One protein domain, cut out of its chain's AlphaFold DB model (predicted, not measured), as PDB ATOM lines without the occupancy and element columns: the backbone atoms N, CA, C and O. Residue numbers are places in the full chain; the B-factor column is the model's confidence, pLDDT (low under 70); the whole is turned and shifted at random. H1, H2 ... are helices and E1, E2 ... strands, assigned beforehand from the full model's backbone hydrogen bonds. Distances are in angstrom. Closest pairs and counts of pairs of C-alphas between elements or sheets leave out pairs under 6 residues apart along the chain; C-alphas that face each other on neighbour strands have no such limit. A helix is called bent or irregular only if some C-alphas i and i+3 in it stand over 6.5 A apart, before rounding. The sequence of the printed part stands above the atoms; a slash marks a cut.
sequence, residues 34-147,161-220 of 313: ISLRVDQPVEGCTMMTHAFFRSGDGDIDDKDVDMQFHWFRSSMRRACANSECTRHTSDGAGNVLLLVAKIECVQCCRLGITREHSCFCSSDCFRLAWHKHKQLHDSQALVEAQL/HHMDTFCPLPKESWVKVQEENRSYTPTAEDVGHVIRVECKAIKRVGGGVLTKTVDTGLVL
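What this domain is: This is residues 34 to 147 and 161 to 220 of the 313 residues of a protein of Phytophthora infestans (UniProt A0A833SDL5). Two lobes lie end to end: a two-layer strand sandwich, with the hairpin E1 and E2 over one face of a strongly twisted sheet E4 E3 E5 E6, and a loose helical lobe of H1, H2, H3 and H4 beyond one end of the strands. The long link of residues 75 to 105 leads from E3 into the helical lobe, and the stretch before E4 leads back to the sheet. The printed part has 174 residues, with four named helices and six named strands in the order E1 E2 E3 H1 H2 H3 H4 E4 E5 E6; both sheets are antiparallel. The class is mixed, helices and strands, with 86 residues in named elements, under half of those printed. The whole is loose, with a radius of gyration of the C-alphas of 20.7 A and spans of 64 by 43 by 27 A.

How they stand to each other: E1, residues 34 to 38, and E2, residues 47 to 54, form an antiparallel hairpin at 166 degrees, with N 35 and O 52 at 2.9 A. E3, residues 65 to 74, is an inner strand of the larger sheet. Its neighbour E4, residues 174 to 178, is an edge strand, antiparallel at 125 degrees, with N 73 and O 175 at 2.8 A. Its other neighbour, E5, residues 194 to 203, is antiparallel at 161 degrees, with N 68 and O 200 at 2.8 A. E5 and E6, residues 209 to 218, form an antiparallel hairpin at 163 degrees, with N 199 and O 212 at 2.8 A. The two sheets make a sandwich, two sheets face to face, their facing parts 8.2 A centre to centre and their strands at 36 degrees; the closest C-alphas of E1 and E6 are those of Ile 34 and Lys 212, 6.4 A. H1, residues 106 to 110, and H2, residues 115 to 118, only just touch, and only at the corner, with 3 pairs of C-alphas within 8 A, the closest Cys 108 and Ser 118 at 5.8 A. H3, residues 123 to 147, is close to H1 but not clearly touching, with the C-alphas of Cys 108 and His 137 closest at 6.9 A. H4, residues 163 to 166, is also close to H1 but not clearly touching, with the C-alphas of Arg 110 and Phe 166 closest at 6.6 A. The four helices are not on the larger sheet. Every O i to N i+4 pair is within hydrogen-bond range in H1, 16 of 21 are in H3, and H2 and H4 are too short for such a pair.

Where its parts are: E1 begins at C-alpha 34, (-4.664, 5.566, 16.351), and E2 measures 22.7 A from first to last C-alpha. E3 measures 28.3 A, E5 29.1 A and E6 28.9 A. H3 measures 31.9 A; it has a kink of 69 degrees near residue 130 and is irregular, with C-alphas 128 and 131 7.3 A apart. It ends at C-alpha 147, (1.302, 49.486, -12.222). E6 ends at C-alpha 218, (-9.065, 15.736, -4.055).

The domain as a whole: The two C-alphas farthest apart are those of Asp 57 and Gln 146, at 68.0 A. Residues 148 to 160 are not printed, and C-alphas 147 and 161 are 26.6 A apart across this cut. The links E3 to H1, 31 residues, and E4 to E5, 15 residues, are long. The mean pLDDT of the printed part is 81.8; 37 residues are under 70, namely residue 58 and residues 61 to 63, 86 to 98, 141 to 147, 161 to 170 and 205 to 207.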
ATOM      1  N   ILE A  34      -3.458   5.199  17.114       89.00
ATOM      2  CA  ILE A  34      -4.664   5.566  16.351       89.00
ATOM      3  C   ILE A  34      -4.586   4.969  14.942       89.00
ATOM      4  O   ILE A  34      -3.628   5.204  14.196       89.00
ATOM      5  N   SER A  35      -5.624   4.238  14.546       90.81
ATOM      6  CA  SER A  35      -5.914   3.929  13.145       90.81
ATOM      7  C   SER A  35      -6.988   4.892  12.661       90.81
ATOM      8  O   SER A  35      -8.100   4.817  13.160       90.81
ATOM      9  N   LEU A  36      -6.670   5.759  11.698       92.44
ATOM     10  CA  LEU A  36      -7.599   6.722  11.101       92.44
ATOM     11  C   LEU A  36      -7.697   6.461   9.596       92.44
ATOM     12  O   LEU A  36      -6.671   6.321   8.927       92.44
ATOM     13  N   ARG A  37      -8.919   6.378   9.070       91.56
ATOM     14  CA  ARG A  37      -9.216   6.312   7.634       91.56
ATOM     15  C   ARG A  37     -10.432   7.167   7.315       91.56
ATOM     16  O   ARG A  37     -11.324   7.309   8.149       91.56
ATOM     17  N   VAL A  38     -10.442   7.711   6.108       91.56
ATOM     18  CA  VAL A  38     -11.513   8.554   5.575       91.56
ATOM     19  C   VAL A  38     -11.680   8.197   4.108       91.56
ATOM     20  O   VAL A  38     -10.693   7.897   3.430       91.56
ATOM     21  N   ASP A  39     -12.922   8.193   3.646       89.00
ATOM     22  CA  ASP A  39     -13.243   7.887   2.259       89.00
ATOM     23  C   ASP A  39     -12.884   9.041   1.313       89.00
ATOM     24  O   ASP A  39     -12.504  10.138   1.721       89.00
ATOM     25  N   GLN A  40     -12.990   8.773   0.013       91.75
ATOM     26  CA  GLN A  40     -12.816   9.773  -1.034       91.75
ATOM     27  C   GLN A  40     -13.904  10.863  -0.916       91.75
ATOM     28  O   GLN A  40     -15.088  10.533  -1.025       91.75
ATOM     29  N   PRO A  41     -13.536  12.148  -0.748       93.06
ATOM     30  CA  PRO A  41     -14.503  13.238  -0.692       93.06
ATOM     31  C   PRO A  41     -15.195  13.484  -2.030       93.06
ATOM     32  O   PRO A  41     -14.541  13.552  -3.076       93.06
ATOM     33  N   VAL A  42     -16.506  13.711  -1.951       92.44
ATOM     34  CA  VAL A  42     -17.357  14.213  -3.033       92.44
ATOM     35  C   VAL A  42     -18.194  15.362  -2.476       92.44
ATOM     36  O   VAL A  42     -18.713  15.270  -1.364       92.44
ATOM     37  N   GLU A  43     -18.307  16.444  -3.237       93.19
ATOM     38  CA  GLU A  43     -19.144  17.604  -2.932       93.19
ATOM     39  C   GLU A  43     -20.565  17.187  -2.520       93.19
ATOM     40  O   GLU A  43     -21.237  16.435  -3.223       93.19
ATOM     41  N   GLY A  44     -21.036  17.682  -1.377       91.94
ATOM     42  CA  GLY A  44     -22.380  17.422  -0.860       91.94
ATOM     43  C   GLY A  44     -22.593  16.029  -0.258       91.94
ATOM     44  O   GLY A  44     -23.653  15.791   0.315       91.94
ATOM     45  N   CYS A  45     -21.612  15.124  -0.327       92.44
ATOM     46  CA  CYS A  45     -21.709  13.787   0.257       92.44
ATOM     47  C   CYS A  45     -20.963  13.723   1.593       92.44
ATOM     48  O   CYS A  45     -19.746  13.903   1.652       92.44
ATOM     49  N   THR A  46     -21.683  13.432   2.678       92.19
ATOM     50  CA  THR A  46     -21.084  13.330   4.014       92.19
ATOM     51  C   THR A  46     -20.072  12.187   4.085       92.19
ATOM     52  O   THR A  46     -20.396  11.027   3.822       92.19
ATOM     53  N   MET A  47     -18.854  12.513   4.505       90.31
ATOM     54  CA  MET A  47     -17.811  11.555   4.849       90.31
ATOM     55  C   MET A  47     -17.835  11.247   6.342       90.31
ATOM     56  O   MET A  47     -18.089  12.130   7.162       90.31
ATOM     57  N   MET A  48     -17.491  10.011   6.691       88.69
ATOM     58  CA  MET A  48     -17.346   9.555   8.073       88.69
ATOM     59  C   MET A  48     -15.898   9.151   8.343       88.69
ATOM     60  O   MET A  48     -15.244   8.547   7.492       88.69
ATOM     61  N   THR A  49     -15.391   9.445   9.542       91.25
ATOM     62  CA  THR A  49     -14.087   8.923   9.966       91.25
ATOM     63  C   THR A  49     -14.221   7.511  10.537       91.25
ATOM     64  O   THR A  49     -15.000   7.224  11.458       91.25
ATOM     65  N   HIS A  50     -13.390   6.613  10.016       90.81
ATOM     66  CA  HIS A  50     -13.169   5.282  10.564       90.81
ATOM     67  C   HIS A  50     -11.924   5.331  11.442       90.81
ATOM     68  O   HIS A  50     -10.801   5.109  10.978       90.81
ATOM     69  N   ALA A  51     -12.139   5.696  12.705       90.31
ATOM     70  CA  ALA A  51     -11.093   5.873  13.692       90.31
ATOM     71  C   ALA A  51     -11.253   4.882  14.849       90.31
ATOM     72  O   ALA A  51     -12.366   4.690  15.330       90.31
ATOM     73  N   PHE A  52     -10.145   4.266  15.266       89.12
ATOM     74  CA  PHE A  52     -10.081   3.383  16.433       89.12
ATOM     75  C   PHE A  52      -8.743   3.567  17.146       89.12
ATOM     76  O   PHE A  52      -7.701   3.697  16.488       89.12
ATOM     77  N   PHE A  53      -8.762   3.523  18.474       87.31
ATOM     78  CA  PHE A  53      -7.566   3.492  19.304       87.31
ATOM     79  C   PHE A  53      -7.225   2.051  19.708       87.31
ATOM     80  O   PHE A  53      -8.107   1.250  20.008       87.31
ATOM     81  N   ARG A  54      -5.936   1.703  19.676       85.44
ATOM     82  CA  ARG A  54      -5.408   0.436  20.199       85.44
ATOM     83  C   ARG A  54      -4.458   0.721  21.345       85.44
ATOM     84  O   ARG A  54      -3.488   1.452  21.145       85.44
ATOM     85  N   SER A  55      -4.717   0.134  22.502       79.06
ATOM     86  CA  SER A  55      -3.848   0.229  23.673       79.06
ATOM     87  C   SER A  55      -2.523  -0.512  23.451       79.06
ATOM     88  O   SER A  55      -2.373  -1.277  22.496       79.06
ATOM     89  N   GLY A  56      -1.540  -0.265  24.325       74.81
ATOM     90  CA  GLY A  56      -0.232  -0.932  24.266       74.81
ATOM     91  C   GLY A  56      -0.332  -2.459  24.371       74.81
ATOM     92  O   GLY A  56       0.444  -3.163  23.732       74.81
ATOM     93  N   ASP A  57      -1.351  -2.946  25.081       72.12
ATOM     94  CA  ASP A  57      -1.647  -4.372  25.271       72.12
ATOM     95  C   ASP A  57      -2.371  -5.014  24.071       72.12
ATOM     96  O   ASP A  57      -2.615  -6.216  24.047       72.12
ATOM     97  N   GLY A  58      -2.673  -4.227  23.029       67.69
ATOM     98  CA  GLY A  58      -3.267  -4.702  21.778       67.69
ATOM     99  C   GLY A  58      -4.796  -4.659  21.725       67.69
ATOM    100  O   GLY A  58      -5.350  -4.804  20.632       67.69
ATOM    101  N   ASP A  59      -5.460  -4.384  22.847       72.31
ATOM    102  CA  ASP A  59      -6.915  -4.238  22.909       72.31
ATOM    103  C   ASP A  59      -7.396  -2.948  22.228       72.31
ATOM    104  O   ASP A  59      -6.742  -1.899  22.274       72.31
ATOM    105  N   ILE A  60      -8.547  -3.035  21.550       71.19
ATOM    106  CA  ILE A  60      -9.251  -1.868  21.008       71.19
ATOM    107  C   ILE A  60     -10.088  -1.293  22.142       71.19
ATOM    108  O   ILE A  60     -11.065  -1.912  22.558       71.19
ATOM    109  N   ASP A  61      -9.713  -0.109  22.608       66.88
ATOM    110  CA  ASP A  61     -10.402   0.569  23.696       66.88
ATOM    111  C   ASP A  61     -10.910   1.933  23.230       66.88
ATOM    112  O   ASP A  61     -10.137   2.867  23.017       66.88
ATOM    113  N   ASP A  62     -12.225   2.013  23.026       66.44
ATOM    114  CA  ASP A  62     -12.938   3.244  22.657       66.44
ATOM    115  C   ASP A  62     -13.598   3.903  23.887       66.44
ATOM    116  O   ASP A  62     -14.217   4.957  23.774       66.44
ATOM    117  N   LYS A  63     -13.526   3.274  25.073       69.62
ATOM    118  CA  LYS A  63     -14.199   3.755  26.295       69.62
ATOM    119  C   LYS A  63     -13.284   4.620  27.156       69.62
ATOM    120  O   LYS A  63     -13.767   5.563  27.793       69.62
ATOM    121  N   ASP A  64     -11.986   4.339  27.127       75.19
ATOM    122  CA  ASP A  64     -10.991   5.030  27.955       75.19
ATOM    123  C   ASP A  64     -10.360   6.249  27.262       75.19
ATOM    124  O   ASP A  64      -9.584   7.002  27.865       75.19
ATOM    125  N   VAL A  65     -10.725   6.485  26.001       84.94
ATOM    126  CA  VAL A  65     -10.182   7.546  25.155       84.94
ATOM    127  C   VAL A  65     -11.309   8.400  24.592       84.94
ATOM    128  O   VAL A  65     -12.252   7.890  23.997       84.94
ATOM    129  N   ASP A  66     -11.193   9.714  24.751       88.25
ATOM    130  CA  ASP A  66     -12.028  10.672  24.032       88.25
ATOM    131  C   ASP A  66     -11.370  11.030  22.691       88.25
ATOM    132  O   ASP A  66     -10.202  11.426  22.655       88.25
ATOM    133  N   MET A  67     -12.089  10.844  21.579       90.06
ATOM    134  CA  MET A  67     -11.570  11.087  20.229       90.06
ATOM    135  C   MET A  67     -12.192  12.349  19.631       90.06
ATOM    136  O   MET A  67     -13.371  12.372  19.285       90.06
ATOM    137  N   GLN A  68     -11.366  13.373  19.435       92.88
ATOM    138  CA  GLN A  68     -11.760  14.640  18.823       92.88
ATOM    139  C   GLN A  68     -11.259  14.733  17.384       92.88
ATOM    140  O   GLN A  68     -10.106  14.407  17.091       92.88
ATOM    141  N   PHE A  69     -12.113  15.225  16.488       94.75
ATOM    142  CA  PHE A  69     -11.842  15.288  15.053       94.75
ATOM    143  C   PHE A  69     -11.891  16.725  14.553       94.75
ATOM    144  O   PHE A  69     -12.891  17.415  14.728       94.75
ATOM    145  N   HIS A  70     -10.826  17.151  13.885       95.94
ATOM    146  CA  HIS A  70     -10.720  18.470  13.275       95.94
ATOM    147  C   HIS A  70     -10.445  18.333  11.784       95.94
ATOM    148  O   HIS A  70      -9.632  17.506  11.365       95.94
ATOM    149  N   TRP A  71     -11.112  19.162  10.990       96.69
ATOM    150  CA  TRP A  71     -11.049  19.112   9.536       96.69
ATOM    151  C   TRP A  71     -10.390  20.368   9.001       96.69
ATOM    152  O   TRP A  71     -10.703  21.486   9.423       96.69
ATOM    153  N   PHE A  72      -9.497  20.180   8.039       96.56
ATOM    154  CA  PHE A  72      -8.766  21.255   7.396       96.56
ATOM    155  C   PHE A  72      -8.807  21.100   5.882       96.56
ATOM    156  O   PHE A  72      -8.682  19.998   5.358       96.56
ATOM    157  N   ARG A  73      -8.914  22.217   5.175       96.19
ATOM    158  CA  ARG A  73      -8.819  22.306   3.721       96.19
ATOM    159  C   ARG A  73      -7.443  22.819   3.323       96.19
ATOM    160  O   ARG A  73      -6.936  23.763   3.932       96.19
ATOM    161  N   SER A  74      -6.841  22.224   2.296       94.81
ATOM    162  CA  SER A  74      -5.614  22.766   1.714       94.81
ATOM    163  C   SER A  74      -5.873  24.165   1.152       94.81
ATOM    164  O   SER A  74      -6.859  24.391   0.463       94.81
ATOM    165  N   SER A  75      -4.970  25.109   1.394       90.31
ATOM    166  CA  SER A  75      -5.026  26.451   0.779       90.31
ATOM    167  C   SER A  75      -4.858  26.426  -0.742       90.31
ATOM    168  O   SER A  75      -5.247  27.365  -1.427       90.31
ATOM    169  N   MET A  76      -4.255  25.361  -1.276       86.88
ATOM    170  CA  MET A  76      -3.987  25.218  -2.702       86.88
ATOM    171  C   MET A  76      -4.951  24.238  -3.337       86.88
ATOM    172  O   MET A  76      -5.003  23.062  -2.960       86.88
ATOM    173  N   ARG A  77      -5.646  24.713  -4.368       87.38
ATOM    174  CA  ARG A  77      -6.378  23.867  -5.299       87.38
ATOM    175  C   ARG A  77      -5.382  23.106  -6.167       87.38
ATOM    176  O   ARG A  77      -4.493  23.697  -6.781       87.38
ATOM    177  N   ARG A  78      -5.523  21.784  -6.219       87.94
ATOM    178  CA  ARG A  78      -4.621  20.885  -6.956       87.94
ATOM    179  C   ARG A  78      -5.284  20.261  -8.186       87.94
ATOM    180  O   ARG A  78      -4.717  19.348  -8.779       87.94
ATOM    181  N   ALA A  79      -6.479  20.712  -8.553       86.81
ATOM    182  CA  ALA A  79      -7.176  20.262  -9.752       86.81
ATOM    183  C   ALA A  79      -6.612  20.919 -11.021       86.81
ATOM    184  O   ALA A  79      -6.047  22.010 -10.981       86.81
ATOM    185  N   CYS A  80      -6.789  20.247 -12.156       87.62
ATOM    186  CA  CYS A  80      -6.492  20.804 -13.470       87.62
ATOM    187  C   CYS A  80      -7.334  22.064 -13.756       87.62
ATOM    188  O   CYS A  80      -8.553  22.041 -13.607       87.62
ATOM    189  N   ALA A  81      -6.687  23.132 -14.226       86.88
ATOM    190  CA  ALA A  81      -7.309  24.400 -14.601       86.88
ATOM    191  C   ALA A  81      -8.068  24.340 -15.938       86.88
ATOM    192  O   ALA A  81      -8.897  25.200 -16.226       86.88
ATOM    193  N   ASN A  82      -7.788  23.342 -16.783       85.44
ATOM    194  CA  ASN A  82      -8.487  23.198 -18.056       85.44
ATOM    195  C   ASN A  82      -9.920  22.686 -17.834       85.44
ATOM    196  O   ASN A  82     -10.113  21.518 -17.495       85.44
ATOM    197  N   SER A  83     -10.906  23.538 -18.117       77.75
ATOM    198  CA  SER A  83     -12.335  23.205 -18.067       77.75
ATOM    199  C   SER A  83     -12.755  22.117 -19.065       77.75
ATOM    200  O   SER A  83     -13.780  21.478 -18.874       77.75
ATOM    201  N   GLU A  84     -11.978  21.908 -20.130       76.56
ATOM    202  CA  GLU A  84     -12.225  20.926 -21.199       76.56
ATOM    203  C   GLU A  84     -11.286  19.717 -21.091       76.56
ATOM    204  O   GLU A  84     -10.959  19.057 -22.080       76.56
ATOM    205  N   CYS A  85     -10.775  19.430 -19.894       76.44
ATOM    206  CA  CYS A  85      -9.879  18.302 -19.702       76.44
ATOM    207  C   CYS A  85     -10.605  16.978 -20.008       76.44
ATOM    208  O   CYS A  85     -11.386  16.471 -19.211       76.44
ATOM    209  N   THR A  86     -10.302  16.378 -21.162       61.78
ATOM    210  CA  THR A  86     -10.963  15.164 -21.682       61.78
ATOM    211  C   THR A  86     -10.779  13.930 -20.804       61.78
ATOM    212  O   THR A  86     -11.582  13.004 -20.843       61.78
ATOM    213  N   ARG A  87      -9.747  13.910 -19.954       61.00
ATOM    214  CA  ARG A  87      -9.547  12.848 -18.959       61.00
ATOM    215  C   ARG A  87     -10.420  12.998 -17.704       61.00
ATOM    216  O   ARG A  87     -10.311  12.163 -16.815       61.00
ATOM    217  N   HIS A  88     -11.311  13.991 -17.662       54.53
ATOM    218  CA  HIS A  88     -12.502  13.949 -16.807       54.53
ATOM    219  C   HIS A  88     -13.478  12.845 -17.242       54.53
ATOM    220  O   HIS A  88     -14.451  12.590 -16.553       54.53
ATOM    221  N   THR A  89     -13.251  12.181 -18.377       44.19
ATOM    222  CA  THR A  89     -14.078  11.076 -18.860       44.19
ATOM    223  C   THR A  89     -13.190  10.118 -19.648       44.19
ATOM    224  O   THR A  89     -13.019  10.280 -20.854       44.19
ATOM    225  N   SER A  90     -12.577   9.126 -19.003       37.66
ATOM    226  CA  SER A  90     -11.710   8.168 -19.711       37.66
ATOM    227  C   SER A  90     -12.454   7.183 -20.626       37.66
ATOM    228  O   SER A  90     -11.834   6.286 -21.182       37.66
ATOM    229  N   ASP A  91     -13.764   7.331 -20.801       41.69
ATOM    230  CA  ASP A  91     -14.597   6.309 -21.430       41.69
ATOM    231  C   ASP A  91     -15.921   6.841 -22.009       41.69
ATOM    232  O   ASP A  91     -16.777   6.058 -22.405       41.69
ATOM    233  N   GLY A  92     -16.151   8.161 -22.048       41.94
ATOM    234  CA  GLY A  92     -17.481   8.698 -22.391       41.94
ATOM    235  C   GLY A  92     -18.587   8.286 -21.399       41.94
ATOM    236  O   GLY A  92     -19.750   8.616 -21.606       41.94
ATOM    237  N   ALA A  93     -18.216   7.610 -20.300       43.53
ATOM    238  CA  ALA A  93     -19.095   7.073 -19.265       43.53
ATOM    239  C   ALA A  93     -19.152   7.941 -17.989       43.53
ATOM    240  O   ALA A  93     -19.782   7.553 -17.011       43.53
ATOM    241  N   GLY A  94     -18.540   9.132 -17.988       45.72
ATOM    242  CA  GLY A  94     -18.804  10.142 -16.953       45.72
ATOM    243  C   GLY A  94     -18.188   9.878 -15.573       45.72
ATOM    244  O   GLY A  94     -18.797  10.225 -14.564       45.72
ATOM    245  N   ASN A  95     -16.989   9.293 -15.483       52.25
ATOM    246  CA  ASN A  95     -16.298   9.180 -14.195       52.25
ATOM    247  C   ASN A  95     -15.824  10.556 -13.702       52.25
ATOM    248  O   ASN A  95     -14.947  11.154 -14.306       52.25
ATOM    249  N   VAL A  96     -16.362  11.035 -12.578       59.94
ATOM    250  CA  VAL A  96     -16.116  12.364 -11.977       59.94
ATOM    251  C   VAL A  96     -14.719  12.485 -11.359       59.94
ATOM    252  O   VAL A  96     -14.553  12.760 -10.178       59.94
ATOM    253  N   LEU A  97     -13.671  12.215 -12.127       64.88
ATOM    254  CA  LEU A  97     -12.304  12.272 -11.636       64.88
ATOM    255  C   LEU A  97     -11.716  13.643 -11.947       64.88
ATOM    256  O   LEU A  97     -11.401  13.964 -13.091       64.88
ATOM    257  N   LEU A  98     -11.515  14.443 -10.899       67.94
ATOM    258  CA  LEU A  98     -10.598  15.568 -10.984       67.94
ATOM    259  C   LEU A  98      -9.182  15.028 -11.097       67.94
ATOM    260  O   LEU A  98      -8.691  14.324 -10.211       67.94
ATOM    261  N   LEU A  99      -8.498  15.397 -12.175       76.19
ATOM    262  CA  LEU A  99      -7.090  15.077 -12.295       76.19
ATOM    263  C   LEU A  99      -6.242  16.039 -11.473       76.19
ATOM    264  O   LEU A  99      -6.340  17.261 -11.612       76.19
ATOM    265  N   VAL A 100      -5.351  15.451 -10.675       84.06
ATOM    266  CA  VAL A 100      -4.304  16.179  -9.963       84.06
ATOM    267  C   VAL A 100      -3.405  16.868 -10.985       84.06
ATOM    268  O   VAL A 100      -2.881  16.229 -11.906       84.06
ATOM    269  N   ALA A 101      -3.225  18.173 -10.824       84.44
ATOM    270  CA  ALA A 101      -2.306  18.943 -11.629       84.44
ATOM    271  C   ALA A 101      -0.858  18.536 -11.338       84.44
ATOM    272  O   ALA A 101      -0.444  18.411 -10.186       84.44
ATOM    273  N   LYS A 102      -0.093  18.315 -12.405       86.31
ATOM    274  CA  LYS A 102       1.307  17.872 -12.361       86.31
ATOM    275  C   LYS A 102       2.265  18.900 -12.941       86.31
ATOM    276  O   LYS A 102       3.462  18.814 -12.697       86.31
ATOM    277  N   ILE A 103       1.744  19.824 -13.741       88.25
ATOM    278  CA  ILE A 103       2.518  20.882 -14.373       88.25
ATOM    279  C   ILE A 103       1.898  22.228 -14.028       88.25
ATOM    280  O   ILE A 103       0.690  22.330 -13.817       88.25
ATOM    281  N   GLU A 104       2.729  23.255 -13.998       88.31
ATOM    282  CA  GLU A 104       2.340  24.623 -13.689       88.31
ATOM    283  C   GLU A 104       2.973  25.561 -14.716       88.31
ATOM    284  O   GLU A 104       4.117  25.369 -15.134       88.31
ATOM    285  N   CYS A 105       2.207  26.551 -15.165       88.19
ATOM    286  CA  CYS A 105       2.689  27.555 -16.098       88.19
ATOM    287  C   CYS A 105       3.635  28.522 -15.376       88.19
ATOM    288  O   CYS A 105       3.209  29.314 -14.533       88.19
ATOM    289  N   VAL A 106       4.917  28.501 -15.751       83.88
ATOM    290  CA  VAL A 106       5.938  29.396 -15.178       83.88
ATOM    291  C   VAL A 106       5.574  30.869 -15.382       83.88
ATOM    292  O   VAL A 106       5.785  31.679 -14.487       83.88
ATOM    293  N   GLN A 107       4.980  31.226 -16.526       83.25
ATOM    294  CA  GLN A 107       4.571  32.606 -16.786       83.25
ATOM    295  C   GLN A 107       3.461  33.062 -15.833       83.25
ATOM    296  O   GLN A 107       3.555  34.150 -15.277       83.25
ATOM    297  N   CYS A 108       2.454  32.226 -15.577       85.81
ATOM    298  CA  CYS A 108       1.428  32.534 -14.583       85.81
ATOM    299  C   CYS A 108       2.006  32.730 -13.189       85.81
ATOM    300  O   CYS A 108       1.635  33.684 -12.514       85.81
ATOM    301  N   CYS A 109       2.920  31.851 -12.781       80.31
ATOM    302  CA  CYS A 109       3.586  31.974 -11.494       80.31
ATOM    303  C   CYS A 109       4.317  33.325 -11.369       80.31
ATOM    304  O   CYS A 109       4.176  34.011 -10.360       80.31
ATOM    305  N   ARG A 110       5.010  33.765 -12.429       77.19
ATOM    306  CA  ARG A 110       5.683  35.075 -12.463       77.19
ATOM    307  C   ARG A 110       4.723  36.257 -12.386       77.19
ATOM    308  O   ARG A 110       5.059  37.252 -11.759       77.19
ATOM    309  N   LEU A 111       3.564  36.139 -13.027       77.50
ATOM    310  CA  LEU A 111       2.522  37.168 -13.058       77.50
ATOM    311  C   LEU A 111       1.622  37.157 -11.801       77.50
ATOM    312  O   LEU A 111       0.615  37.867 -11.745       77.50
ATOM    313  N   GLY A 112       1.927  36.304 -10.815       77.00
ATOM    314  CA  GLY A 112       1.128  36.144  -9.597       77.00
ATOM    315  C   GLY A 112      -0.262  35.546  -9.831       77.00
ATOM    316  O   GLY A 112      -1.133  35.662  -8.969       77.00
ATOM    317  N   ILE A 113      -0.493  34.912 -10.984       82.31
ATOM    318  CA  ILE A 113      -1.758  34.243 -11.296       82.31
ATOM    319  C   ILE A 113      -1.882  33.001 -10.411       82.31
ATOM    320  O   ILE A 113      -0.962  32.182 -10.314       82.31
ATOM    321  N   THR A 114      -3.042  32.851  -9.778       82.44
ATOM    322  CA  THR A 114      -3.333  31.776  -8.830       82.44
ATOM    323  C   THR A 114      -3.225  30.387  -9.476       82.44
ATOM    324  O   THR A 114      -3.526  30.178 -10.657       82.44
ATOM    325  N   ARG A 115      -2.812  29.391  -8.676       83.12
ATOM    326  CA  ARG A 115      -2.604  27.997  -9.123       83.12
ATOM    327  C   ARG A 115      -3.825  27.374  -9.792       83.12
ATOM    328  O   ARG A 115      -3.692  26.571 -10.710       83.12
ATOM    329  N   GLU A 116      -5.012  27.762  -9.348       80.94
ATOM    330  CA  GLU A 116      -6.298  27.331  -9.905       80.94
ATOM    331  C   GLU A 116      -6.466  27.634 -11.402       80.94
ATOM    332  O   GLU A 116      -7.247  26.958 -12.069       80.94
ATOM    333  N   HIS A 117      -5.719  28.606 -11.932       84.44
ATOM    334  CA  HIS A 117      -5.746  29.001 -13.340       84.44
ATOM    335  C   HIS A 117      -4.472  28.609 -14.105       84.44
ATOM    336  O   HIS A 117      -4.443  28.665 -15.338       84.44
ATOM    337  N   SER A 118      -3.418  28.203 -13.391       87.88
ATOM    338  CA  SER A 118      -2.083  27.972 -13.952       87.88
ATOM    339  C   SER A 118      -1.608  26.521 -13.928       87.88
ATOM    340  O   SER A 118      -0.570  26.210 -14.515       87.88
ATOM    341  N   CYS A 119      -2.345  25.627 -13.270       88.88
ATOM    342  CA  CYS A 119      -1.952  24.238 -13.063       88.88
ATOM    343  C   CYS A 119      -2.705  23.270 -13.989       88.88
ATOM    344  O   CYS A 119      -3.921  23.335 -14.124       88.88
ATOM    345  N   PHE A 120      -2.005  22.307 -14.594       89.56
ATOM    346  CA  PHE A 120      -2.588  21.339 -15.531       89.56
ATOM    347  C   PHE A 120      -2.164  19.908 -15.205       89.56
ATOM    348  O   PHE A 120      -1.083  19.654 -14.677       89.56
ATOM    349  N   CYS A 121      -3.010  18.932 -15.528       88.75
ATOM    350  CA  CYS A 121      -2.719  17.517 -15.275       88.75
ATOM    351  C   CYS A 121      -1.677  16.910 -16.231       88.75
ATOM    352  O   CYS A 121      -1.033  15.918 -15.892       88.75
ATOM    353  N   SER A 122      -1.533  17.472 -17.435       88.56
ATOM    354  CA  SER A 122      -0.598  17.020 -18.472       88.56
ATOM    355  C   SER A 122      -0.286  18.142 -19.463       88.56
ATOM    356  O   SER A 122      -1.045  19.107 -19.583       88.56
ATOM    357  N   SER A 123       0.807  17.986 -20.213       90.06
ATOM    358  CA  SER A 123       1.194  18.901 -21.294       90.06
ATOM    359  C   SER A 123       0.134  18.994 -22.394       90.06
ATOM    360  O   SER A 123      -0.112  20.081 -22.906       90.06
ATOM    361  N   ASP A 124      -0.547  17.896 -22.723       88.81
ATOM    362  CA  ASP A 124      -1.645  17.910 -23.698       88.81
ATOM    363  C   ASP A 124      -2.809  18.773 -23.216       88.81
ATOM    364  O   ASP A 124      -3.350  19.578 -23.967       88.81
ATOM    365  N   CYS A 125      -3.147  18.657 -21.930       88.31
ATOM    366  CA  CYS A 125      -4.209  19.439 -21.322       88.31
ATOM    367  C   CYS A 125      -3.884  20.941 -21.324       88.31
ATOM    368  O   CYS A 125      -4.754  21.762 -21.603       88.31
ATOM    369  N   PHE A 126      -2.616  21.286 -21.080       90.25
ATOM    370  CA  PHE A 126      -2.114  22.652 -21.211       90.25
ATOM    371  C   PHE A 126      -2.224  23.178 -22.648       90.25
ATOM    372  O   PHE A 126      -2.731  24.277 -22.858       90.25
ATOM    373  N   ARG A 127      -1.812  22.388 -23.651       90.31
ATOM    374  CA  ARG A 127      -1.916  22.782 -25.068       90.31
ATOM    375  C   ARG A 127      -3.365  23.007 -25.497       90.31
ATOM    376  O   ARG A 127      -3.640  23.998 -26.165       90.31
ATOM    377  N   LEU A 128      -4.282  22.131 -25.083       88.94
ATOM    378  CA  LEU A 128      -5.713  22.285 -25.362       88.94
ATOM    379  C   LEU A 128      -6.261  23.583 -24.754       88.94
ATOM    380  O   LEU A 128      -6.948  24.344 -25.432       88.94
ATOM    381  N   ALA A 129      -5.884  23.889 -23.512       89.31
ATOM    382  CA  ALA A 129      -6.312  25.102 -22.821       89.31
ATOM    383  C   ALA A 129      -5.625  26.392 -23.310       89.31
ATOM    384  O   ALA A 129      -6.070  27.482 -22.950       89.31
ATOM    385  N   TRP A 130      -4.557  26.301 -24.115       90.56
ATOM    386  CA  TRP A 130      -3.677  27.433 -24.435       90.56
ATOM    387  C   TRP A 130      -4.415  28.641 -25.022       90.56
ATOM    388  O   TRP A 130      -4.104  29.782 -24.688       90.56
ATOM    389  N   HIS A 131      -5.423  28.402 -25.861       89.19
ATOM    390  CA  HIS A 131      -6.193  29.458 -26.515       89.19
ATOM    391  C   HIS A 131      -6.906  30.398 -25.523       89.19
ATOM    392  O   HIS A 131      -6.944  31.603 -25.774       89.19
ATOM    393  N   LYS A 132      -7.405  29.863 -24.399       86.62
ATOM    394  CA  LYS A 132      -7.980  30.626 -23.276       86.62
ATOM    395  C   LYS A 132      -6.894  31.083 -22.306       86.62
ATOM    396  O   LYS A 132      -6.882  32.231 -21.884       86.62
ATOM    397  N   HIS A 133      -5.946  30.205 -21.988       89.38
ATOM    398  CA  HIS A 133      -4.909  30.473 -20.994       89.38
ATOM    399  C   HIS A 133      -3.994  31.647 -21.374       89.38
ATOM    400  O   HIS A 133      -3.663  32.455 -20.514       89.38
ATOM    401  N   LYS A 134      -3.644  31.811 -22.659       88.62
ATOM    402  CA  LYS A 134      -2.831  32.954 -23.116       88.62
ATOM    403  C   LYS A 134      -3.490  34.309 -22.826       88.62
ATOM    404  O   LYS A 134      -2.787  35.259 -22.510       88.62
ATOM    405  N   GLN A 135      -4.824  34.377 -22.857       85.88
ATOM    406  CA  GLN A 135      -5.560  35.616 -22.591       85.88
ATOM    407  C   GLN A 135      -5.375  36.077 -21.141       85.88
ATOM    408  O   GLN A 135      -5.369  37.275 -20.889       85.88
ATOM    409  N   LEU A 136      -5.159  35.141 -20.205       83.62
ATOM    410  CA  LEU A 136      -4.836  35.458 -18.809       83.62
ATOM    411  C   LEU A 136      -3.473  36.145 -18.687       83.62
ATOM    412  O   LEU A 136      -3.282  36.998 -17.825       83.62
ATOM    413  N   HIS A 137      -2.515  35.773 -19.540       84.94
ATOM    414  CA  HIS A 137      -1.224  36.450 -19.578       84.94
ATOM    415  C   HIS A 137      -1.375  37.857 -20.143       84.94
ATOM    416  O   HIS A 137      -0.831  38.791 -19.567       84.94
ATOM    417  N   ASP A 138      -2.132  38.003 -21.232       79.19
ATOM    418  CA  ASP A 138      -2.357  39.297 -21.872       79.19
ATOM    419  C   ASP A 138      -3.073  40.264 -20.909       79.19
ATOM    420  O   ASP A 138      -2.645  41.404 -20.744       79.19
ATOM    421  N   SER A 139      -4.108  39.800 -20.196       75.38
ATOM    422  CA  SER A 139      -4.841  40.621 -19.225       75.38
ATOM    423  C   SER A 139      -3.982  41.027 -18.028       75.38
ATOM    424  O   SER A 139      -4.008  42.183 -17.619       75.38
ATOM    425  N   GLN A 140      -3.191  40.104 -17.478       71.62
ATOM    426  CA  GLN A 140      -2.358  40.383 -16.308       71.62
ATOM    427  C   GLN A 140      -1.122  41.225 -16.661       71.62
ATOM    428  O   GLN A 140      -0.712  42.074 -15.874       71.62
ATOM    429  N   ALA A 141      -0.568  41.062 -17.866       68.12
ATOM    430  CA  ALA A 141       0.492  41.923 -18.382       68.12
ATOM    431  C   ALA A 141       0.016  43.373 -18.562       68.12
ATOM    432  O   ALA A 141       0.778  44.297 -18.287       68.12
ATOM    433  N   LEU A 142      -1.244  43.587 -18.964       61.62
ATOM    434  CA  LEU A 142      -1.848  44.923 -19.012       61.62
ATOM    435  C   LEU A 142      -1.988  45.539 -17.611       61.62
ATOM    436  O   LEU A 142      -1.671  46.713 -17.434       61.62
ATOM    437  N   VAL A 143      -2.393  44.748 -16.611       62.81
ATOM    438  CA  VAL A 143      -2.475  45.191 -15.207       62.81
ATOM    439  C   VAL A 143      -1.085  45.537 -14.655       62.81
ATOM    440  O   VAL A 143      -0.909  46.589 -14.044       62.81
ATOM    441  N   GLU A 144      -0.067  44.710 -14.911       62.69
ATOM    442  CA  GLU A 144       1.316  45.013 -14.515       62.69
ATOM    443  C   GLU A 144       1.877  46.251 -15.227       62.69
ATOM    444  O   GLU A 144       2.560  47.057 -14.596       62.69
ATOM    445  N   ALA A 145       1.583  46.437 -16.518       58.53
ATOM    446  CA  ALA A 145       2.016  47.608 -17.279       58.53
ATOM    447  C   ALA A 145       1.371  48.909 -16.772       58.53
ATOM    448  O   ALA A 145       2.002  49.960 -16.810       58.53
ATOM    449  N   GLN A 146       0.143  48.841 -16.249       56.31
ATOM    450  CA  GLN A 146      -0.522  49.975 -15.599       56.31
ATOM    451  C   GLN A 146       0.077  50.307 -14.221       56.31
ATOM    452  O   GLN A 146      -0.004  51.453 -13.784       56.31
ATOM    453  N   LEU A 147       0.693  49.329 -13.549       57.44
ATOM    454  CA  LEU A 147       1.302  49.486 -12.222       57.44
ATOM    455  C   LEU A 147       2.802  49.831 -12.268       57.44
ATOM    456  O   LEU A 147       3.317  50.426 -11.320       57.44
ATOM    457  N   HIS A 161      18.262  30.217 -14.138       50.78
ATOM    458  CA  HIS A 161      19.216  29.861 -13.081       50.78
ATOM    459  C   HIS A 161      18.762  30.283 -11.668       50.78
ATOM    460  O   HIS A 161      19.347  29.834 -10.689       50.78
ATOM    461  N   HIS A 162      17.703  31.094 -11.556       54.16
ATOM    462  CA  HIS A 162      17.155  31.611 -10.294       54.16
ATOM    463  C   HIS A 162      15.644  31.357 -10.172       54.16
ATOM    464  O   HIS A 162      14.906  32.156  -9.594       54.16
ATOM    465  N   MET A 163      15.161  30.251 -10.743       53.62
ATOM    466  CA  MET A 163      13.729  29.944 -10.798       53.62
ATOM    467  C   MET A 163      13.078  29.908  -9.404       53.62
ATOM    468  O   MET A 163      11.986  30.442  -9.246       53.62
ATOM    469  N   ASP A 164      13.781  29.411  -8.382       56.12
ATOM    470  CA  ASP A 164      13.297  29.378  -6.990       56.12
ATOM    471  C   ASP A 164      13.124  30.775  -6.365       56.12
ATOM    472  O   ASP A 164      12.342  30.956  -5.435       56.12
ATOM    473  N   THR A 165      13.852  31.777  -6.870       58.12
ATOM    474  CA  THR A 165      13.778  33.170  -6.401       58.12
ATOM    475  C   THR A 165      12.637  33.931  -7.074       58.12
ATOM    476  O   THR A 165      11.990  34.759  -6.439       58.12
ATOM    477  N   PHE A 166      12.371  33.647  -8.352       52.34
ATOM    478  CA  PHE A 166      11.324  34.317  -9.134       52.34
ATOM    479  C   PHE A 166       9.965  33.609  -9.080       52.34
ATOM    480  O   PHE A 166       8.944  34.225  -9.370       52.34
ATOM    481  N   CYS A 167       9.960  32.328  -8.721       57.00
ATOM    482  CA  CYS A 167       8.789  31.471  -8.604       57.00
ATOM    483  C   CYS A 167       8.946  30.568  -7.374       57.00
ATOM    484  O   CYS A 167       9.212  29.371  -7.512       57.00
ATOM    485  N   PRO A 168       8.834  31.130  -6.156       64.31
ATOM    486  CA  PRO A 168       8.976  30.343  -4.944       64.31
ATOM    487  C   PRO A 168       7.912  29.247  -4.916       64.31
ATOM    488  O   PRO A 168       6.732  29.506  -5.162       64.31
ATOM    489  N   LEU A 169       8.333  28.019  -4.592       63.47
ATOM    490  CA  LEU A 169       7.403  26.916  -4.389       63.47
ATOM    491  C   LEU A 169       6.361  27.337  -3.346       63.47
ATOM    492  O   LEU A 169       6.732  27.702  -2.223       63.47
ATOM    493  N   PRO A 170       5.065  27.301  -3.691       68.62
ATOM    494  CA  PRO A 170       4.034  27.742  -2.774       68.62
ATOM    495  C   PRO A 170       4.080  26.900  -1.494       68.62
ATOM    496  O   PRO A 170       4.052  25.669  -1.543       68.62
ATOM    497  N   LYS A 171       4.138  27.557  -0.330       75.69
ATOM    498  CA  LYS A 171       4.060  26.871   0.966       75.69
ATOM    499  C   LYS A 171       2.617  26.500   1.258       75.69
ATOM    500  O   LYS A 171       1.761  27.371   1.390       75.69
ATOM    501  N   GLU A 172       2.350  25.205   1.351       83.06
ATOM    502  CA  GLU A 172       1.021  24.720   1.683       83.06
ATOM    503  C   GLU A 172       0.638  25.110   3.115       83.06
ATOM    504  O   GLU A 172       1.321  24.766   4.079       83.06
ATOM    505  N   SER A 173      -0.484  25.815   3.238       90.94
ATOM    506  CA  SER A 173      -1.158  26.072   4.509       90.94
ATOM    507  C   SER A 173      -2.511  25.362   4.561       90.94
ATOM    508  O   SER A 173      -3.067  24.987   3.523       90.94
ATOM    509  N   TRP A 174      -3.026  25.169   5.773       94.19
ATOM    510  CA  TRP A 174      -4.255  24.434   6.051       94.19
ATOM    511  C   TRP A 174      -5.256  25.359   6.731       94.19
ATOM    512  O   TRP A 174      -4.964  25.924   7.784       94.19
ATOM    513  N   VAL A 175      -6.428  25.513   6.126       94.44
ATOM    514  CA  VAL A 175      -7.525  26.322   6.660       94.44
ATOM    515  C   VAL A 175      -8.447  25.402   7.441       94.44
ATOM    516  O   VAL A 175      -8.922  24.409   6.898       94.44
ATOM    517  N   LYS A 176      -8.693  25.699   8.716       95.25
ATOM    518  CA  LYS A 176      -9.618  24.914   9.540       95.25
ATOM    519  C   LYS A 176     -11.045  25.141   9.036       95.25
ATOM    520  O   LYS A 176     -11.483  26.283   8.969       95.25
ATOM    521  N   VAL A 177     -11.738  24.065   8.662       95.00
ATOM    522  CA  VAL A 177     -13.101  24.124   8.097       95.00
ATOM    523  C   VAL A 177     -14.163  23.602   9.057       95.00
ATOM    524  O   VAL A 177     -15.312  24.019   8.972       95.00
ATOM    525  N   GLN A 178     -13.799  22.709   9.981       92.75
ATOM    526  CA  GLN A 178     -14.743  22.191  10.967       92.75
ATOM    527  C   GLN A 178     -14.038  21.712  12.236       92.75
ATOM    528  O   GLN A 178     -12.935  21.154  12.183       92.75
ATOM    529  N   GLU A 179     -14.700  21.902  13.375       89.31
ATOM    530  CA  GLU A 179     -14.222  21.501  14.699       89.31
ATOM    531  C   GLU A 179     -15.059  20.362  15.279       89.31
ATOM    532  O   GLU A 179     -16.251  20.251  14.993       89.31
ATOM    533  N   GLU A 180     -14.395  19.521  16.071       85.38
ATOM    534  CA  GLU A 180     -14.977  18.532  16.984       85.38
ATOM    535  C   GLU A 180     -16.141  17.698  16.431       85.38
ATOM    536  O   GLU A 180     -17.122  17.419  17.116       85.38
ATOM    537  N   ASN A 181     -16.033  17.243  15.184       90.19
ATOM    538  CA  ASN A 181     -17.084  16.428  14.586       90.19
ATOM    539  C   ASN A 181     -16.500  15.282  13.766       90.19
ATOM    540  O   ASN A 181     -15.583  15.454  12.968       90.19
ATOM    541  N   ARG A 182     -17.048  14.086  13.975       91.06
ATOM    542  CA  ARG A 182     -16.607  12.833  13.355       91.06
ATOM    543  C   ARG A 182     -16.918  12.759  11.856       91.06
ATOM    544  O   ARG A 182     -16.344  11.931  11.151       91.06
ATOM    545  N   SER A 183     -17.833  13.590  11.370       92.94
ATOM    546  CA  SER A 183     -18.244  13.635   9.968       92.94
ATOM    547  C   SER A 183     -17.966  14.994   9.346       92.94
ATOM    548  O   SER A 183     -17.919  15.994  10.052       92.94
ATOM    549  N   TYR A 184     -17.797  15.047   8.028       94.94
ATOM    550  CA  TYR A 184     -17.658  16.297   7.278       94.94
ATOM    551  C   TYR A 184     -18.336  16.171   5.924       94.94
ATOM    552  O   TYR A 184     -18.206  15.141   5.261       94.94
ATOM    553  N   THR A 185     -19.054  17.211   5.507       95.25
ATOM    554  CA  THR A 185     -19.703  17.258   4.192       95.25
ATOM    555  C   THR A 185     -18.987  18.301   3.340       95.25
ATOM    556  O   THR A 185     -19.138  19.489   3.622       95.25
ATOM    557  N   PRO A 186     -18.206  17.888   2.325       95.25
ATOM    558  CA  PRO A 186     -17.494  18.822   1.466       95.25
ATOM    559  C   PRO A 186     -18.437  19.780   0.740       95.25
ATOM    560  O   PRO A 186     -19.502  19.385   0.263       95.25
ATOM    561  N   THR A 187     -18.015  21.029   0.620       95.12
ATOM    562  CA  THR A 187     -18.723  22.103  -0.081       95.12
ATOM    563  C   THR A 187     -18.168  22.309  -1.494       95.12
ATOM    564  O   THR A 187     -17.135  21.743  -1.861       95.12
ATOM    565  N   ALA A 188     -18.826  23.157  -2.289       92.25
ATOM    566  CA  ALA A 188     -18.354  23.533  -3.623       92.25
ATOM    567  C   ALA A 188     -16.958  24.191  -3.601       92.25
ATOM    568  O   ALA A 188     -16.160  23.979  -4.510       92.25
ATOM    569  N   GLU A 189     -16.628  24.946  -2.547       92.19
ATOM    570  CA  GLU A 189     -15.301  25.557  -2.385       92.19
ATOM    571  C   GLU A 189     -14.199  24.521  -2.150       92.19
ATOM    572  O   GLU A 189     -13.029  24.747  -2.463       92.19
ATOM    573  N   ASP A 190     -14.561  23.364  -1.603       93.81
ATOM    574  CA  ASP A 190     -13.602  22.312  -1.302       93.81
ATOM    575  C   ASP A 190     -13.185  21.562  -2.569       93.81
ATOM    576  O   ASP A 190     -12.127  20.937  -2.585       93.81
ATOM    577  N   VAL A 191     -13.959  21.656  -3.655       91.56
ATOM    578  CA  VAL A 191     -13.727  20.932  -4.910       91.56
ATOM    579  C   VAL A 191     -12.329  21.210  -5.475       91.56
ATOM    580  O   VAL A 191     -11.946  22.334  -5.810       91.56
ATOM    581  N   GLY A 192     -11.548  20.143  -5.637       89.62
ATOM    582  CA  GLY A 192     -10.161  20.207  -6.095       89.62
ATOM    583  C   GLY A 192      -9.130  20.526  -5.010       89.62
ATOM    584  O   GLY A 192      -7.943  20.615  -5.335       89.62
ATOM    585  N   HIS A 193      -9.545  20.663  -3.753       92.75
ATOM    586  CA  HIS A 193      -8.671  20.737  -2.585       92.75
ATOM    587  C   HIS A 193      -8.527  19.367  -1.921       92.75
ATOM    588  O   HIS A 193      -9.327  18.455  -2.141       92.75
ATOM    589  N   VAL A 194      -7.482  19.220  -1.111       94.12
ATOM    590  CA  VAL A 194      -7.296  18.071  -0.223       94.12
ATOM    591  C   VAL A 194      -7.895  18.415   1.132       94.12
ATOM    592  O   VAL A 194      -7.703  19.525   1.632       94.12
ATOM    593  N   ILE A 195      -8.584  17.453   1.739       95.81
ATOM    594  CA  ILE A 195      -9.057  17.567   3.111       95.81
ATOM    595  C   ILE A 195      -8.104  16.793   4.018       95.81
ATOM    596  O   ILE A 195      -7.757  15.645   3.750       95.81
ATOM    597  N   ARG A 196      -7.669  17.429   5.099       96.00
ATOM    598  CA  ARG A 196      -6.896  16.813   6.172       96.00
ATOM    599  C   ARG A 196      -7.788  16.630   7.377       96.00
ATOM    600  O   ARG A 196      -8.436  17.571   7.830       96.00
ATOM    601  N   VAL A 197      -7.762  15.425   7.922       95.62
ATOM    602  CA  VAL A 197      -8.438  15.086   9.169       95.62
ATOM    603  C   VAL A 197      -7.395  14.866  10.234       95.62
ATOM    604  O   VAL A 197      -6.501  14.036  10.078       95.62
ATOM    605  N   GLU A 198      -7.526  15.601  11.325       95.75
ATOM    606  CA  GLU A 198      -6.750  15.420  12.537       95.75
ATOM    607  C   GLU A 198      -7.625  14.754  13.595       95.75
ATOM    608  O   GLU A 198      -8.678  15.266  13.961       95.75
ATOM    609  N   CYS A 199      -7.173  13.608  14.089       94.25
ATOM    610  CA  CYS A 199      -7.771  12.901  15.205       94.25
ATOM    611  C   CYS A 199      -6.877  13.051  16.435       94.25
ATOM    612  O   CYS A 199      -5.724  12.611  16.409       94.25
ATOM    613  N   LYS A 200      -7.421  13.608  17.518       92.19
ATOM    614  CA  LYS A 200      -6.782  13.670  18.835       92.19
ATOM    615  C   LYS A 200      -7.457  12.667  19.759       92.19
ATOM    616  O   LYS A 200      -8.648  12.775  20.011       92.19
ATOM    617  N   ALA A 201      -6.697  11.689  20.223       90.06
ATOM    618  CA  ALA A 201      -7.100  10.725  21.233       90.06
ATOM    619  C   ALA A 201      -6.601  11.210  22.596       90.06
ATOM    620  O   ALA A 201      -5.391  11.239  22.831       90.06
ATOM    621  N   ILE A 202      -7.519  11.593  23.475       88.81
ATOM    622  CA  ILE A 202      -7.237  12.075  24.826       88.81
ATOM    623  C   ILE A 202      -7.562  10.941  25.795       88.81
ATOM    624  O   ILE A 202      -8.724  10.565  25.955       88.81
ATOM    625  N   LYS A 203      -6.543  10.371  26.445       82.62
ATOM    626  CA  LYS A 203      -6.767   9.362  27.488       82.62
ATOM    627  C   LYS A 203      -7.447  10.012  28.690       82.62
ATOM    628  O   LYS A 203      -6.935  10.992  29.232       82.62
ATOM    629  N   ARG A 204      -8.551   9.425  29.154       78.75
ATOM    630  CA  ARG A 204      -9.272   9.892  30.354       78.75
ATOM    631  C   ARG A 204      -8.435   9.747  31.623       78.75
ATOM    632  O   ARG A 204      -8.580  10.532  32.554       78.75
ATOM    633  N   VAL A 205      -7.534   8.765  31.639       69.00
ATOM    634  CA  VAL A 205      -6.633   8.470  32.754       69.00
ATOM    635  C   VAL A 205      -5.187   8.603  32.275       69.00
ATOM    636  O   VAL A 205      -4.786   7.994  31.284       69.00
ATOM    637  N   GLY A 206      -4.395   9.433  32.958       67.25
ATOM    638  CA  GLY A 206      -2.973   9.637  32.649       67.25
ATOM    639  C   GLY A 206      -2.657  10.743  31.632       67.25
ATOM    640  O   GLY A 206      -1.489  10.927  31.312       67.25
ATOM    641  N   GLY A 207      -3.657  11.482  31.132       68.19
ATOM    642  CA  GLY A 207      -3.473  12.754  30.408       68.19
ATOM    643  C   GLY A 207      -2.716  12.690  29.073       68.19
ATOM    644  O   GLY A 207      -2.409  13.728  28.493       68.19
ATOM    645  N   GLY A 208      -2.397  11.495  28.572       78.88
ATOM    646  CA  GLY A 208      -1.703  11.328  27.298       78.88
ATOM    647  C   GLY A 208      -2.598  11.720  26.123       78.88
ATOM    648  O   GLY A 208      -3.687  11.164  25.965       78.88
ATOM    649  N   VAL A 209      -2.118  12.641  25.284       84.44
ATOM    650  CA  VAL A 209      -2.780  13.032  24.034       84.44
ATOM    651  C   VAL A 209      -1.991  12.473  22.862       84.44
ATOM    652  O   VAL A 209      -0.837  12.839  22.645       84.44
ATOM    653  N   LEU A 210      -2.623  11.604  22.080       88.75
ATOM    654  CA  LEU A 210      -2.061  11.099  20.835       88.75
ATOM    655  C   LEU A 210      -2.762  11.770  19.658       88.75
ATOM    656  O   LEU A 210      -3.985  11.846  19.622       88.75
ATOM    657  N   THR A 211      -1.995  12.238  18.676       92.31
ATOM    658  CA  THR A 211      -2.551  12.895  17.486       92.31
ATOM    659  C   THR A 211      -2.192  12.116  16.231       92.31
ATOM    660  O   THR A 211      -1.047  11.699  16.046       92.31
ATOM    661  N   LYS A 212      -3.170  11.924  15.347       93.44
ATOM    662  CA  LYS A 212      -2.976  11.309  14.036       93.44
ATOM    663  C   LYS A 212      -3.660  12.136  12.962       93.44
ATOM    664  O   LYS A 212      -4.846  12.420  13.068       93.44
ATOM    665  N   THR A 213      -2.923  12.449  11.904       95.44
ATOM    666  CA  THR A 213      -3.449  13.130  10.720       95.44
ATOM    667  C   THR A 213      -3.515  12.189   9.519       95.44
ATOM    668  O   THR A 213      -2.682  11.284   9.377       95.44
ATOM    669  N   VAL A 214      -4.529  12.384   8.675       95.62
ATOM    670  CA  VAL A 214      -4.711  11.709   7.383       95.62
ATOM    671  C   VAL A 214      -5.204  12.723   6.359       95.62
ATOM    672  O   VAL A 214      -6.131  13.480   6.639       95.62
ATOM    673  N   ASP A 215      -4.610  12.687   5.170       94.94
ATOM    674  CA  ASP A 215      -4.992  13.518   4.030       94.94
ATOM    675  C   ASP A 215      -5.811  12.676   3.043       94.94
ATOM    676  O   ASP A 215      -5.466  11.525   2.757       94.94
ATOM    677  N   THR A 216      -6.903  13.237   2.531       93.19
ATOM    678  CA  THR A 216      -7.773  12.590   1.543       93.19
ATOM    679  C   THR A 216      -7.231  12.733   0.114       93.19
ATOM    680  O   THR A 216      -6.237  13.412  -0.148       93.19
ATOM    681  N   GLY A 217      -7.934  12.140  -0.857       90.38
ATOM    682  CA  GLY A 217      -7.847  12.578  -2.254       90.38
ATOM    683  C   GLY A 217      -8.428  13.985  -2.458       90.38
ATOM    684  O   GLY A 217      -8.929  14.604  -1.517       90.38
ATOM    685  N   LEU A 218      -8.389  14.481  -3.701       91.62
ATOM    686  CA  LEU A 218      -9.065  15.736  -4.055       91.62
ATOM    687  C   LEU A 218     -10.569  15.592  -3.879       91.62
ATOM    688  O   LEU A 218     -11.119  14.586  -4.313       91.62
ATOM    689  N   VAL A 219     -11.238  16.600  -3.330       92.81
ATOM    690  CA  VAL A 219     -12.705  16.646  -3.302       92.81
ATOM    691  C   VAL A 219     -13.219  16.686  -4.733       92.81
ATOM    692  O   VAL A 219     -12.903  17.610  -5.482       92.81
ATOM    693  N   LEU A 220     -13.981  15.668  -5.116       90.62
ATOM    694  CA  LEU A 220     -14.586  15.570  -6.440       90.62
ATOM    695  C   LEU A 220     -15.861  16.426  -6.480       90.62
ATOM    696  O   LEU A 220     -16.565  16.481  -5.470       90.62
TER     697      LEU A 220